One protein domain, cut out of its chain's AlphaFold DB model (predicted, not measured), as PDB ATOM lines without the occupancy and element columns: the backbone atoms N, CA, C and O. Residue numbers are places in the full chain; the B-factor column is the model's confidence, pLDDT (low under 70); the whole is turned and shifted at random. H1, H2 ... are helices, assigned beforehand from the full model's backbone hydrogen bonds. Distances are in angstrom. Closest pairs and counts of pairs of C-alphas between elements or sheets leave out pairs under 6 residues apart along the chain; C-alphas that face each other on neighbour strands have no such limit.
ATOM      1  N   ARG A  33     -55.160 -18.173 -46.743       82.75
ATOM      2  CA  ARG A  33     -54.486 -18.909 -47.827       82.75
ATOM      3  C   ARG A  33     -52.955 -18.890 -47.697       82.75
ATOM      4  O   ARG A  33     -52.299 -19.880 -47.991       82.75
ATOM      5  N   ILE A  34     -52.357 -17.764 -47.291       82.25
ATOM      6  CA  ILE A  34     -50.898 -17.673 -47.082       82.25
ATOM      7  C   ILE A  34     -50.462 -18.514 -45.878       82.25
ATOM      8  O   ILE A  34     -49.412 -19.147 -45.948       82.25
ATOM      9  N   HIS A  35     -51.236 -18.493 -44.795       84.06
ATOM     10  CA  HIS A  35     -50.990 -19.277 -43.586       84.06
ATOM     11  C   HIS A  35     -51.016 -20.777 -43.884       84.06
ATOM     12  O   HIS A  35     -50.031 -21.465 -43.630       84.06
ATOM     13  N   GLU A  36     -52.074 -21.247 -44.550       85.88
ATOM     14  CA  GLU A  36     -52.195 -22.634 -45.017       85.88
ATOM     15  C   GLU A  36     -51.018 -23.027 -45.917       85.88
ATOM     16  O   GLU A  36     -50.401 -24.070 -45.718       85.88
ATOM     17  N   LEU A  37     -50.625 -22.156 -46.852       87.00
ATOM     18  CA  LEU A  37     -49.482 -22.410 -47.728       87.00
ATOM     19  C   LEU A  37     -48.159 -22.538 -46.953       87.00
ATOM     20  O   LEU A  37     -47.337 -23.386 -47.295       87.00
ATOM     21  N   LYS A  38     -47.943 -21.733 -45.905       87.81
ATOM     22  CA  LYS A  38     -46.772 -21.875 -45.022       87.81
ATOM     23  C   LYS A  38     -46.829 -23.182 -44.230       87.81
ATOM     24  O   LYS A  38     -45.809 -23.856 -44.140       87.81
ATOM     25  N   LYS A  39     -48.000 -23.560 -43.710       89.12
ATOM     26  CA  LYS A  39     -48.202 -24.819 -42.976       89.12
ATOM     27  C   LYS A  39     -47.857 -26.033 -43.835       89.12
ATOM     28  O   LYS A  39     -47.011 -26.834 -43.444       89.12
ATOM     29  N   VAL A  40     -48.422 -26.109 -45.041       89.88
ATOM     30  CA  VAL A  40     -48.137 -27.194 -45.993       89.88
ATOM     31  C   VAL A  40     -46.659 -27.199 -46.388       89.88
ATOM     32  O   VAL A  40     -46.049 -28.264 -46.455       89.88
ATOM     33  N   TYR A  41     -46.059 -26.022 -46.606       90.62
ATOM     34  CA  TYR A  41     -44.621 -25.915 -46.857       90.62
ATOM     35  C   TYR A  41     -43.803 -26.551 -45.727       90.62
ATOM     36  O   TYR A  41     -43.001 -27.436 -46.004       90.62
ATOM     37  N   MET A  42     -44.037 -26.163 -44.470       90.75
ATOM     38  CA  MET A  42     -43.300 -26.680 -43.310       90.75
ATOM     39  C   MET A  42     -43.436 -28.194 -43.153       90.75
ATOM     40  O   MET A  42     -42.428 -28.887 -43.035       90.75
ATOM     41  N   GLN A  43     -44.664 -28.711 -43.233       90.12
ATOM     42  CA  GLN A  43     -44.931 -30.151 -43.170       90.12
ATOM     43  C   GLN A  43     -44.173 -30.905 -44.267       90.12
ATOM     44  O   GLN A  43     -43.588 -31.959 -44.025       90.12
ATOM     45  N   ARG A  44     -44.124 -30.339 -45.479       89.75
ATOM     46  CA  ARG A  44     -43.404 -30.946 -46.598       89.75
ATOM     47  C   ARG A  44     -41.889 -30.877 -46.429       89.75
ATOM     48  O   ARG A  44     -41.218 -31.842 -46.780       89.75
ATOM     49  N   VAL A  45     -41.355 -29.782 -45.882       90.00
ATOM     50  CA  VAL A  45     -39.926 -29.677 -45.542       90.00
ATOM     51  C   VAL A  45     -39.544 -30.769 -44.553       90.00
ATOM     52  O   VAL A  45     -38.582 -31.480 -44.812       90.00
ATOM     53  N   ILE A  46     -40.306 -30.934 -43.470       88.69
ATOM     54  CA  ILE A  46     -40.032 -31.946 -42.441       88.69
ATOM     55  C   ILE A  46     -40.083 -33.351 -43.043       88.69
ATOM     56  O   ILE A  46     -39.136 -34.112 -42.872       88.69
ATOM     57  N   ALA A  47     -41.127 -33.668 -43.813       87.88
ATOM     58  CA  ALA A  47     -41.284 -34.983 -44.433       87.88
ATOM     59  C   ALA A  47     -40.126 -35.336 -45.386       87.88
ATOM     60  O   ALA A  47     -39.627 -36.454 -45.359       87.88
ATOM     61  N   ILE A  48     -39.676 -34.384 -46.212       86.88
ATOM     62  CA  ILE A  48     -38.547 -34.588 -47.136       86.88
ATOM     63  C   ILE A  48     -37.217 -34.627 -46.371       86.88
ATOM     64  O   ILE A  48     -36.326 -35.401 -46.704       86.88
ATOM     65  N   ALA A  49     -37.062 -33.807 -45.334       84.38
ATOM     66  CA  ALA A  49     -35.847 -33.785 -44.531       84.38
ATOM     67  C   ALA A  49     -35.671 -35.064 -43.695       84.38
ATOM     68  O   ALA A  49     -34.540 -35.501 -43.470       84.38
ATOM     69  N   ALA A  50     -36.781 -35.676 -43.268       83.75
ATOM     70  CA  ALA A  50     -36.797 -36.930 -42.525       83.75
ATOM     71  C   ALA A  50     -36.165 -38.085 -43.316       83.75
ATOM     72  O   ALA A  50     -35.511 -38.928 -42.715       83.75
ATOM     73  N   THR A  51     -36.251 -38.081 -44.653       81.88
ATOM     74  CA  THR A  51     -35.637 -39.119 -45.503       81.88
ATOM     75  C   THR A  51     -34.113 -38.986 -45.635       81.88
ATOM     76  O   THR A  51     -33.504 -39.692 -46.435       81.88
ATOM     77  N   GLY A  52     -33.490 -38.029 -44.940       75.06
ATOM     78  CA  GLY A  52     -32.040 -37.833 -44.958       75.06
ATOM     79  C   GLY A  52     -31.481 -37.261 -46.261       75.06
ATOM     80  O   GLY A  52     -30.300 -37.431 -46.561       75.06
ATOM     81  N   LEU A  53     -32.318 -36.584 -47.053       79.62
ATOM     82  CA  LEU A  53     -31.875 -35.903 -48.266       79.62
ATOM     83  C   LEU A  53     -30.925 -34.742 -47.927       79.62
ATOM     84  O   LEU A  53     -31.233 -33.943 -47.038       79.62
ATOM     85  N   PRO A  54     -29.818 -34.575 -48.676       76.56
ATOM     86  CA  PRO A  54     -28.946 -33.427 -48.500       76.56
ATOM     87  C   PRO A  54     -29.678 -32.139 -48.891       76.56
ATOM     88  O   PRO A  54     -30.505 -32.099 -49.808       76.56
ATOM     89  N   THR A  55     -29.334 -31.060 -48.200       76.00
ATOM     90  CA  THR A  55     -29.994 -29.750 -48.236       76.00
ATOM     91  C   THR A  55     -30.082 -29.152 -49.650       76.00
ATOM     92  O   THR A  55     -31.081 -28.524 -50.011       76.00
ATOM     93  N   ASN A  56     -29.086 -29.416 -50.502       73.75
ATOM     94  CA  ASN A  56     -29.073 -29.017 -51.914       73.75
ATOM     95  C   ASN A  56     -30.147 -29.721 -52.774       73.75
ATOM     96  O   ASN A  56     -30.748 -29.095 -53.650       73.75
ATOM     97  N   LYS A  57     -30.424 -31.005 -52.521       83.62
ATOM     98  CA  LYS A  57     -31.490 -31.773 -53.183       83.62
ATOM     99  C   LYS A  57     -32.850 -31.472 -52.564       83.62
ATOM    100  O   LYS A  57     -33.846 -31.475 -53.280       83.62
ATOM    101  N   LEU A  58     -32.886 -31.112 -51.282       85.69
ATOM    102  CA  LEU A  58     -34.111 -30.793 -50.555       85.69
ATOM    103  C   LEU A  58     -34.895 -29.630 -51.186       85.69
ATOM    104  O   LEU A  58     -36.094 -29.758 -51.424       85.69
ATOM    105  N   ILE A  59     -34.233 -28.522 -51.549       84.81
ATOM    106  CA  ILE A  59     -34.906 -27.390 -52.224       84.81
ATOM    107  C   ILE A  59     -35.475 -27.821 -53.591       84.81
ATOM    108  O   ILE A  59     -36.534 -27.347 -54.014       84.81
ATOM    109  N   ARG A  60     -34.791 -28.739 -54.283       87.25
ATOM    110  CA  ARG A  60     -35.219 -29.264 -55.586       87.25
ATOM    111  C   ARG A  60     -36.451 -30.163 -55.460       87.25
ATOM    112  O   ARG A  60     -37.391 -29.992 -56.231       87.25
ATOM    113  N   GLU A  61     -36.474 -31.047 -54.469       88.19
ATOM    114  CA  GLU A  61     -37.638 -31.884 -54.155       88.19
ATOM    115  C   GLU A  61     -38.839 -31.040 -53.716       88.19
ATOM    116  O   GLU A  61     -39.965 -31.251 -54.174       88.19
ATOM    117  N   LEU A  62     -38.600 -29.992 -52.919       88.00
ATOM    118  CA  LEU A  62     -39.642 -29.029 -52.574       88.00
ATOM    119  C   LEU A  62     -40.227 -28.372 -53.828       88.00
ATOM    120  O   LEU A  62     -41.447 -28.308 -53.968       88.00
ATOM    121  N   TYR A  63     -39.393 -27.935 -54.775       86.94
ATOM    122  CA  TYR A  63     -39.877 -27.364 -56.034       86.94
ATOM    123  C   TYR A  63     -40.822 -28.314 -56.795       86.94
ATOM    124  O   TYR A  63     -41.876 -27.865 -57.251       86.94
ATOM    125  N   TYR A  64     -40.494 -29.607 -56.891       86.38
ATOM    126  CA  TYR A  64     -41.356 -30.593 -57.556       86.38
ATOM    127  C   TYR A  64     -42.634 -30.902 -56.772       86.38
ATOM    128  O   TYR A  64     -43.687 -31.106 -57.371       86.38
ATOM    129  N   SER A  65     -42.590 -30.855 -55.440       85.94
ATOM    130  CA  SER A  65     -43.782 -31.078 -54.611       85.94
ATOM    131  C   SER A  65     -44.842 -29.970 -54.718       85.94
ATOM    132  O   SER A  65     -46.012 -30.213 -54.438       85.94
ATOM    133  N   PHE A  66     -44.462 -28.770 -55.172       87.31
ATOM    134  CA  PHE A  66     -45.336 -27.592 -55.242       87.31
ATOM    135  C   PHE A  66     -45.653 -27.141 -56.681       87.31
ATOM    136  O   PHE A  66     -45.830 -25.948 -56.935       87.31
ATOM    137  N   ILE A  67     -45.762 -28.079 -57.633       79.69
ATOM    138  CA  ILE A  67     -46.041 -27.788 -59.058       79.69
ATOM    139  C   ILE A  67     -47.303 -26.933 -59.258       79.69
ATOM    140  O   ILE A  67     -47.288 -26.003 -60.073       79.69
ATOM    141  N   ASN A  68     -48.355 -27.205 -58.484       80.12
ATOM    142  CA  ASN A  68     -49.654 -26.537 -58.613       80.12
ATOM    143  C   ASN A  68     -49.688 -25.144 -57.951       80.12
ATOM    144  O   ASN A  68     -50.548 -24.324 -58.270       80.12
ATOM    145  N   GLU A  69     -48.721 -24.818 -57.086       85.69
ATOM    146  CA  GLU A  69     -48.693 -23.566 -56.327       85.69
ATOM    147  C   GLU A  69     -47.785 -22.519 -56.985       85.69
ATOM    148  O   GLU A  69     -46.618 -22.347 -56.624       85.69
ATOM    149  N   LYS A  70     -48.331 -21.762 -57.950       84.38
ATOM    150  CA  LYS A  70     -47.581 -20.794 -58.786       84.38
ATOM    151  C   LYS A  70     -46.661 -19.867 -57.982       84.38
ATOM    152  O   LYS A  70     -45.519 -19.634 -58.380       84.38
ATOM    153  N   ARG A  71     -47.143 -19.320 -56.860       81.94
ATOM    154  CA  ARG A  71     -46.381 -18.364 -56.039       81.94
ATOM    155  C   ARG A  71     -45.212 -19.034 -55.321       81.94
ATOM    156  O   ARG A  71     -44.110 -18.490 -55.319       81.94
ATOM    157  N   LEU A  72     -45.450 -20.200 -54.728       84.69
ATOM    158  CA  LEU A  72     -44.423 -20.954 -54.017       84.69
ATOM    159  C   LEU A  72     -43.383 -21.497 -55.002       84.69
ATOM    160  O   LEU A  72     -42.187 -21.321 -54.794       84.69
ATOM    161  N   ARG A  73     -43.834 -21.999 -56.154       86.62
ATOM    162  CA  ARG A  73     -42.986 -22.427 -57.268       86.62
ATOM    163  C   ARG A  73     -42.033 -21.328 -57.747       86.62
ATOM    164  O   ARG A  73     -40.858 -21.599 -57.966       86.62
ATOM    165  N   GLN A  74     -42.503 -20.084 -57.882       87.44
ATOM    166  CA  GLN A  74     -41.650 -18.942 -58.254       87.44
ATOM    167  C   GLN A  74     -40.583 -18.615 -57.200       87.44
ATOM    168  O   GLN A  74     -39.479 -18.196 -57.551       87.44
ATOM    169  N   ILE A  75     -40.901 -18.791 -55.916       86.88
ATOM    170  CA  ILE A  75     -39.937 -18.596 -54.829       86.88
ATOM    171  C   ILE A  75     -38.901 -19.725 -54.860       86.88
ATOM    172  O   ILE A  75     -37.699 -19.455 -54.877       86.88
ATOM    173  N   LEU A  76     -39.364 -20.973 -54.952       88.38
ATOM    174  CA  LEU A  76     -38.524 -22.168 -54.932       88.38
ATOM    175  C   LEU A  76     -37.612 -22.261 -56.156       88.38
ATOM    176  O   LEU A  76     -36.421 -22.479 -55.989       88.38
ATOM    177  N   ILE A  77     -38.094 -21.984 -57.373       89.31
ATOM    178  CA  ILE A  77     -37.241 -22.021 -58.576       89.31
ATOM    179  C   ILE A  77     -36.087 -21.012 -58.501       89.31
ATOM    180  O   ILE A  77     -34.994 -21.269 -58.996       89.31
ATOM    181  N   ARG A  78     -36.312 -19.856 -57.864       88.31
ATOM    182  CA  ARG A  78     -35.263 -18.857 -57.626       88.31
ATOM    183  C   ARG A  78     -34.333 -19.273 -56.489       88.31
ATOM    184  O   ARG A  78     -33.166 -18.904 -56.521       88.31
ATOM    185  N   ALA A  79     -34.829 -20.012 -55.498       88.12
ATOM    186  CA  ALA A  79     -34.012 -20.575 -54.428       88.12
ATOM    187  C   ALA A  79     -33.091 -21.699 -54.939       88.12
ATOM    188  O   ALA A  79     -31.913 -21.684 -54.613       88.12
ATOM    189  N   VAL A  80     -33.589 -22.590 -55.811       88.12
ATOM    190  CA  VAL A  80     -32.819 -23.693 -56.428       88.12
ATOM    191  C   VAL A  80     -31.607 -23.192 -57.221       88.12
ATOM    192  O   VAL A  80     -30.594 -23.875 -57.297       88.12
ATOM    193  N   LYS A  81     -31.685 -21.996 -57.817       88.38
ATOM    194  CA  LYS A  81     -30.585 -21.397 -58.596       88.38
ATOM    195  C   LYS A  81     -29.436 -20.845 -57.739       88.38
ATOM    196  O   LYS A  81     -28.509 -20.264 -58.293       88.38
ATOM    197  N   ARG A  82     -29.517 -20.937 -56.410       88.00
ATOM    198  CA  ARG A  82     -28.535 -20.379 -55.469       88.00
ATOM    199  C   ARG A  82     -27.855 -21.490 -54.672       88.00
ATOM    200  O   ARG A  82     -28.308 -22.631 -54.687       88.00
ATOM    201  N   THR A  83     -26.790 -21.144 -53.946       86.19
ATOM    202  CA  THR A  83     -26.227 -22.030 -52.915       86.19
ATOM    203  C   THR A  83     -27.293 -22.355 -51.861       86.19
ATOM    204  O   THR A  83     -28.201 -21.539 -51.675       86.19
ATOM    205  N   PRO A  84     -27.221 -23.500 -51.157       82.25
ATOM    206  CA  PRO A  84     -28.239 -23.892 -50.179       82.25
ATOM    207  C   PRO A  84     -28.526 -22.792 -49.150       82.25
ATOM    208  O   PRO A  84     -29.673 -22.376 -48.999       82.25
ATOM    209  N   GLU A  85     -27.484 -22.214 -48.551       85.12
ATOM    210  CA  GLU A  85     -27.588 -21.097 -47.600       85.12
ATOM    211  C   GLU A  85     -28.336 -19.889 -48.190       85.12
ATOM    212  O   GLU A  85     -29.299 -19.390 -47.604       85.12
ATOM    213  N   ALA A  86     -27.954 -19.446 -49.392       86.12
ATOM    214  CA  ALA A  86     -28.603 -18.323 -50.065       86.12
ATOM    215  C   ALA A  86     -30.021 -18.668 -50.564       86.12
ATOM    216  O   ALA A  86     -30.880 -17.788 -50.674       86.12
ATOM    217  N   GLY A  87     -30.283 -19.942 -50.857       86.94
ATOM    218  CA  GLY A  87     -31.587 -20.485 -51.211       86.94
ATOM    219  C   GLY A  87     -32.554 -20.416 -50.033       86.94
ATOM    220  O   GLY A  87     -33.605 -19.785 -50.151       86.94
ATOM    221  N   PHE A  88     -32.175 -20.965 -48.877       87.12
ATOM    222  CA  PHE A  88     -32.967 -20.884 -47.647       87.12
ATOM    223  C   PHE A  88     -33.130 -19.448 -47.153       87.12
ATOM    224  O   PHE A  88     -34.236 -19.067 -46.773       87.12
ATOM    225  N   ALA A  89     -32.095 -18.608 -47.251       85.19
ATOM    226  CA  ALA A  89     -32.211 -17.180 -46.951       85.19
ATOM    227  C   ALA A  89     -33.232 -16.478 -47.864       85.19
ATOM    228  O   ALA A  89     -34.029 -15.656 -47.404       85.19
ATOM    229  N   TYR A  90     -33.270 -16.828 -49.153       86.12
ATOM    230  CA  TYR A  90     -34.266 -16.295 -50.078       86.12
ATOM    231  C   TYR A  90     -35.683 -16.778 -49.762       86.12
ATOM    232  O   TYR A  90     -36.628 -15.989 -49.821       86.12
ATOM    233  N   ILE A  91     -35.842 -18.056 -49.411       85.88
ATOM    234  CA  ILE A  91     -37.136 -18.596 -48.988       85.88
ATOM    235  C   ILE A  91     -37.589 -17.889 -47.709       85.88
ATOM    236  O   ILE A  91     -38.712 -17.395 -47.669       85.88
ATOM    237  N   ASN A  92     -36.704 -17.732 -46.722       84.19
ATOM    238  CA  ASN A  92     -36.969 -16.983 -45.494       84.19
ATOM    239  C   ASN A  92     -37.403 -15.548 -45.796       84.19
ATOM    240  O   ASN A  92     -38.410 -15.097 -45.268       84.19
ATOM    241  N   LYS A  93     -36.745 -14.855 -46.728       81.00
ATOM    242  CA  LYS A  93     -37.144 -13.499 -47.140       81.00
ATOM    243  C   LYS A  93     -38.586 -13.414 -47.663       81.00
ATOM    244  O   LYS A  93     -39.209 -12.358 -47.565       81.00
ATOM    245  N   HIS A  94     -39.121 -14.488 -48.244       81.38
ATOM    246  CA  HIS A  94     -40.434 -14.486 -48.899       81.38
ATOM    247  C   HIS A  94     -41.535 -15.262 -48.157       81.38
ATOM    248  O   HIS A  94     -42.718 -14.997 -48.401       81.38
ATOM    249  N   LEU A  95     -41.168 -16.189 -47.271       80.31
ATOM    250  CA  LEU A  95     -42.069 -17.056 -46.506       80.31
ATOM    251  C   LEU A  95     -41.856 -16.963 -44.987       80.31
ATOM    252  O   LEU A  95     -42.462 -17.756 -44.275       80.31
ATOM    253  N   SER A  96     -41.063 -16.008 -44.482       72.19
ATOM    254  CA  SER A  96     -40.666 -15.924 -43.066       72.19
ATOM    255  C   SER A  96     -41.807 -16.207 -42.085       72.19
ATOM    256  O   SER A  96     -42.847 -15.544 -42.065       72.19
ATOM    257  N   CYS A  97     -41.597 -17.218 -41.256       77.81
ATOM    258  CA  CYS A  97     -42.259 -17.413 -39.974       77.81
ATOM    259  C   CYS A  97     -41.264 -18.081 -39.031       77.81
ATOM    260  O   CYS A  97     -40.277 -18.661 -39.489       77.81
ATOM    261  N   GLU A  98     -41.505 -17.941 -37.734       78.81
ATOM    262  CA  GLU A  98     -40.613 -18.441 -36.694       78.81
ATOM    263  C   GLU A  98     -40.329 -19.948 -36.845       78.81
ATOM    264  O   GLU A  98     -39.147 -20.291 -36.938       78.81
ATOM    265  N   PRO A  99     -41.329 -20.831 -37.065       83.38
ATOM    266  CA  PRO A  99     -41.040 -22.250 -37.273       83.38
ATOM    267  C   PRO A  99     -40.277 -22.531 -38.578       83.38
ATOM    268  O   PRO A  99     -39.353 -23.340 -38.583       83.38
ATOM    269  N   ILE A 100     -40.566 -21.822 -39.684       86.50
ATOM    270  CA  ILE A 100     -39.785 -21.955 -40.937       86.50
ATOM    271  C   ILE A 100     -38.315 -21.596 -40.705       86.50
ATOM    272  O   ILE A 100     -37.427 -22.298 -41.186       86.50
ATOM    273  N   MET A 101     -38.045 -20.504 -39.984       83.88
ATOM    274  CA  MET A 101     -36.675 -20.085 -39.689       83.88
ATOM    275  C   MET A 101     -35.957 -21.116 -38.822       83.88
ATOM    276  O   MET A 101     -34.801 -21.430 -39.094       83.88
ATOM    277  N   LEU A 102     -36.646 -21.655 -37.818       85.75
ATOM    278  CA  LEU A 102     -36.114 -22.666 -36.913       85.75
ATOM    279  C   LEU A 102     -35.757 -23.956 -37.672       85.75
ATOM    280  O   LEU A 102     -34.621 -24.424 -37.574       85.75
ATOM    281  N   ILE A 103     -36.662 -24.446 -38.528       88.06
ATOM    282  CA  ILE A 103     -36.427 -25.612 -39.397       88.06
ATOM    283  C   ILE A 103     -35.247 -25.353 -40.343       88.06
ATOM    284  O   ILE A 103     -34.326 -26.162 -40.428       88.06
ATOM    285  N   HIS A 104     -35.232 -24.219 -41.051       89.06
ATOM    286  CA  HIS A 104     -34.160 -23.909 -42.002       89.06
ATOM    287  C   HIS A 104     -32.792 -23.767 -41.323       89.06
ATOM    288  O   HIS A 104     -31.800 -24.268 -41.849       89.06
ATOM    289  N   ASN A 105     -32.726 -23.121 -40.157       87.44
ATOM    290  CA  ASN A 105     -31.481 -22.980 -39.402       87.44
ATOM    291  C   ASN A 105     -30.953 -24.340 -38.944       87.44
ATOM    292  O   ASN A 105     -29.759 -24.595 -39.068       87.44
ATOM    293  N   TYR A 106     -31.833 -25.229 -38.476       87.25
ATOM    294  CA  TYR A 106     -31.444 -26.590 -38.120       87.25
ATOM    295  C   TYR A 106     -30.865 -27.353 -39.319       87.25
ATOM    296  O   TYR A 106     -29.789 -27.938 -39.209       87.25
ATOM    297  N   LEU A 107     -31.528 -27.297 -40.481       86.00
ATOM    298  CA  LEU A 107     -31.060 -27.968 -41.702       86.00
ATOM    299  C   LEU A 107     -29.685 -27.462 -42.159       86.00
ATOM    300  O   LEU A 107     -28.826 -28.261 -42.526       86.00
ATOM    301  N   LEU A 108     -29.452 -26.149 -42.090       85.12
ATOM    302  CA  LEU A 108     -28.165 -25.547 -42.446       85.12
ATOM    303  C   LEU A 108     -27.056 -25.904 -41.446       85.12
ATOM    304  O   LEU A 108     -25.947 -26.239 -41.858       85.12
ATOM    305  N   SER A 109     -27.335 -25.870 -40.140       84.25
ATOM    306  CA  SER A 109     -26.374 -26.295 -39.111       84.25
ATOM    307  C   SER A 109     -26.013 -27.770 -39.269       84.25
ATOM    308  O   SER A 109     -24.849 -28.154 -39.182       84.25
ATOM    309  N   ARG A 110     -27.007 -28.603 -39.577       78.75
ATOM    310  CA  ARG A 110     -26.819 -30.029 -39.828       78.75
ATOM    311  C   ARG A 110     -25.944 -30.303 -41.053       78.75
ATOM    312  O   ARG A 110     -25.102 -31.195 -41.003       78.75
ATOM    313  N   GLU A 111     -26.105 -29.538 -42.129       78.56
ATOM    314  CA  GLU A 111     -25.249 -29.639 -43.319       78.56
ATOM    315  C   GLU A 111     -23.778 -29.346 -42.992       78.56
ATOM    316  O   GLU A 111     -22.894 -30.045 -43.479       78.56
ATOM    317  N   LYS A 112     -23.518 -28.380 -42.098       77.25
ATOM    318  CA  LYS A 112     -22.161 -28.006 -41.663       77.25
ATOM    319  C   LYS A 112     -21.493 -29.044 -40.764       77.25
ATOM    320  O   LYS A 112     -20.282 -29.212 -40.849       77.25
ATOM    321  N   HIS A 113     -22.256 -29.714 -39.901       72.50
ATOM    322  CA  HIS A 113     -21.703 -30.629 -38.894       72.50
ATOM    323  C   HIS A 113     -21.698 -32.106 -39.311       72.50
ATOM    324  O   HIS A 113     -20.858 -32.859 -38.830       72.50
ATOM    325  N   LEU A 114     -22.622 -32.532 -40.178       66.50
ATOM    326  CA  LEU A 114     -22.823 -33.945 -40.540       66.50
ATOM    327  C   LEU A 114     -22.775 -34.192 -42.057       66.50
ATOM    328  O   LEU A 114     -23.250 -35.226 -42.525       66.50
ATOM    329  N   GLU A 115     -22.291 -33.226 -42.847       63.19
ATOM    330  CA  GLU A 115     -22.367 -33.228 -44.322       63.19
ATOM    331  C   GLU A 115     -23.792 -33.478 -44.863       63.19
ATOM    332  O   GLU A 115     -23.982 -33.983 -45.970       63.19
ATOM    333  N   GLY A 116     -24.823 -33.188 -44.058       60.00
ATOM    334  CA  GLY A 116     -26.218 -33.460 -44.406       60.00
ATOM    335  C   GLY A 116     -26.595 -34.949 -44.465       60.00
ATOM    336  O   GLY A 116     -27.652 -35.270 -45.002       60.00
ATOM    337  N   LYS A 117     -25.768 -35.859 -43.930       56.72
ATOM    338  CA  LYS A 117     -26.024 -37.310 -43.917       56.72
ATOM    339  C   LYS A 117     -26.807 -37.740 -42.665       56.72
ATOM    340  O   LYS A 117     -26.761 -37.078 -41.625       56.72
ATOM    341  N   GLY A 118     -27.567 -38.833 -42.780       64.75
ATOM    342  CA  GLY A 118     -28.389 -39.429 -41.709       64.75
ATOM    343  C   GLY A 118     -29.883 -39.092 -41.801       64.75
ATOM    344  O   GLY A 118     -30.284 -38.220 -42.562       64.75
ATOM    345  N   GLU A 119     -30.732 -39.770 -41.044       73.69
ATOM    346  CA  GLU A 119     -32.137 -39.368 -40.876       73.69
ATOM    347  C   GLU A 119     -32.239 -38.302 -39.775       73.69
ATOM    348  O   GLU A 119     -31.369 -38.221 -38.906       73.69
ATOM    349  N   ILE A 120     -33.270 -37.450 -39.813       79.88
ATOM    350  CA  ILE A 120     -33.528 -36.554 -38.675       79.88
ATOM    351  C   ILE A 120     -34.052 -37.411 -37.515       79.88
ATOM    352  O   ILE A 120     -35.014 -38.156 -37.715       79.88
ATOM    353  N   PRO A 121     -33.469 -37.295 -36.308       83.56
ATOM    354  CA  PRO A 121     -33.988 -37.950 -35.116       83.56
ATOM    355  C   PRO A 121     -35.481 -37.649 -34.885       83.56
ATOM    356  O   PRO A 121     -35.940 -36.516 -35.058       83.56
ATOM    357  N   LYS A 122     -36.260 -38.672 -34.513       85.31
ATOM    358  CA  LYS A 122     -37.727 -38.569 -34.376       85.31
ATOM    359  C   LYS A 122     -38.163 -37.549 -33.320       85.31
ATOM    360  O   LYS A 122     -39.201 -36.918 -33.477       85.31
ATOM    361  N   ASP A 123     -37.366 -37.366 -32.277       86.06
ATOM    362  CA  ASP A 123     -37.520 -36.347 -31.238       86.06
ATOM    363  C   ASP A 123     -37.448 -34.920 -31.802       86.06
ATOM    364  O   ASP A 123     -38.245 -34.063 -31.424       86.06
ATOM    365  N   ILE A 124     -36.562 -34.673 -32.769       86.38
ATOM    366  CA  ILE A 124     -36.433 -33.365 -33.424       86.38
ATOM    367  C   ILE A 124     -37.599 -33.120 -34.389       86.38
ATOM    368  O   ILE A 124     -38.118 -32.007 -34.460       86.38
ATOM    369  N   ILE A 125     -38.051 -34.161 -35.098       87.75
ATOM    370  CA  ILE A 125     -39.261 -34.090 -35.931       87.75
ATOM    371  C   ILE A 125     -40.473 -33.727 -35.064       87.75
ATOM    372  O   ILE A 125     -41.165 -32.758 -35.372       87.75
ATOM    373  N   ALA A 126     -40.670 -34.435 -33.947       88.25
ATOM    374  CA  ALA A 126     -41.754 -34.167 -33.006       88.25
ATOM    375  C   ALA A 126     -41.672 -32.747 -32.417       88.25
ATOM    376  O   ALA A 126     -42.695 -32.083 -32.248       88.25
ATOM    377  N   HIS A 127     -40.462 -32.242 -32.152       91.06
ATOM    378  CA  HIS A 127     -40.269 -30.859 -31.724       91.06
ATOM    379  C   HIS A 127     -40.749 -29.855 -32.783       91.06
ATOM    380  O   HIS A 127     -41.495 -28.935 -32.450       91.06
ATOM    381  N   PHE A 128     -40.389 -30.036 -34.058       90.25
ATOM    382  CA  PHE A 128     -40.851 -29.138 -35.123       90.25
ATOM    383  C   PHE A 128     -42.357 -29.220 -35.362       90.25
ATOM    384  O   PHE A 128     -42.984 -28.192 -35.608       90.25
ATOM    385  N   GLU A 129     -42.944 -30.414 -35.289       90.62
ATOM    386  CA  GLU A 129     -44.394 -30.587 -35.410       90.62
ATOM    387  C   GLU A 129     -45.138 -29.843 -34.297       90.62
ATOM    388  O   GLU A 129     -46.085 -29.113 -34.590       90.62
ATOM    389  N   ASN A 130     -44.652 -29.930 -33.056       91.50
ATOM    390  CA  ASN A 130     -45.219 -29.201 -31.922       91.50
ATOM    391  C   ASN A 130     -45.090 -27.674 -32.088       91.50
ATOM    392  O   ASN A 130     -46.045 -26.935 -31.854       91.50
ATOM    393  N   GLU A 131     -43.944 -27.176 -32.564       87.75
ATOM    394  CA  GLU A 131     -43.771 -25.742 -32.849       87.75
ATOM    395  C   GLU A 131     -44.708 -25.248 -33.968       87.75
ATOM    396  O   GLU A 131     -45.242 -24.138 -33.893       87.75
ATOM    397  N   ILE A 132     -44.962 -26.069 -34.995       89.44
ATOM    398  CA  ILE A 132     -45.942 -25.752 -36.047       89.44
ATOM    399  C   ILE A 132     -47.359 -25.725 -35.477       89.44
ATOM    400  O   ILE A 132     -48.127 -24.824 -35.817       89.44
ATOM    401  N   GLU A 133     -47.717 -26.700 -34.642       88.94
ATOM    402  CA  GLU A 133     -49.043 -26.787 -34.036       88.94
ATOM    403  C   GLU A 133     -49.310 -25.600 -33.112       88.94
ATOM    404  O   GLU A 133     -50.331 -24.928 -33.250       88.94
TER     405      GLU A 133
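What this domain is: This is residues 33 to 133 of the 255 residues of an uncharacterized protein of Pseudobutyrivibrio sp. YE44 (UniProt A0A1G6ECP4). Six helices pack as an up-and-down bundle, each running against the one before, in two triangles: H1, H5 and H6 in one, H2, H3 and H4 in the other, with H4 packed on H5. The printed part has 101 residues, H1 to H6 in order, all helix. It is compact, with a radius of gyration of the C-alphas of 12.5 A, spanning 32 by 30 by 20 A.

How they stand to each other: Start at H1, residues 33 to 50: at Ile 46 it touches H6, residues 122 to 133, the closest C-alpha being that of Ile 125, 6.9 A away. H5, residues 98 to 114, and H4, residues 84 to 95, form a hairpin at 3 degrees, the closest C-alphas being those of His 104 and Phe 88, 6.5 A. H3, residues 70 to 80, touches H2, residues 55 to 65, the closest C-alphas being those of Leu 76 and Tyr 63, 5.5 A. Every O i to N i+4 pair is within hydrogen-bond range but in H2, 5 of 7, and H3, 6 of 7.

Where its parts are: Find C-alpha 33 at (-54.486, -18.909, -47.827); H1 runs 25.8 A from there. H5 spans 23.9 A; H6 ends at (-49.043, -26.787, -34.036).

The domain as a whole: The printed part has no cut and no long link; pLDDT is under 70 at residues 114 to 118.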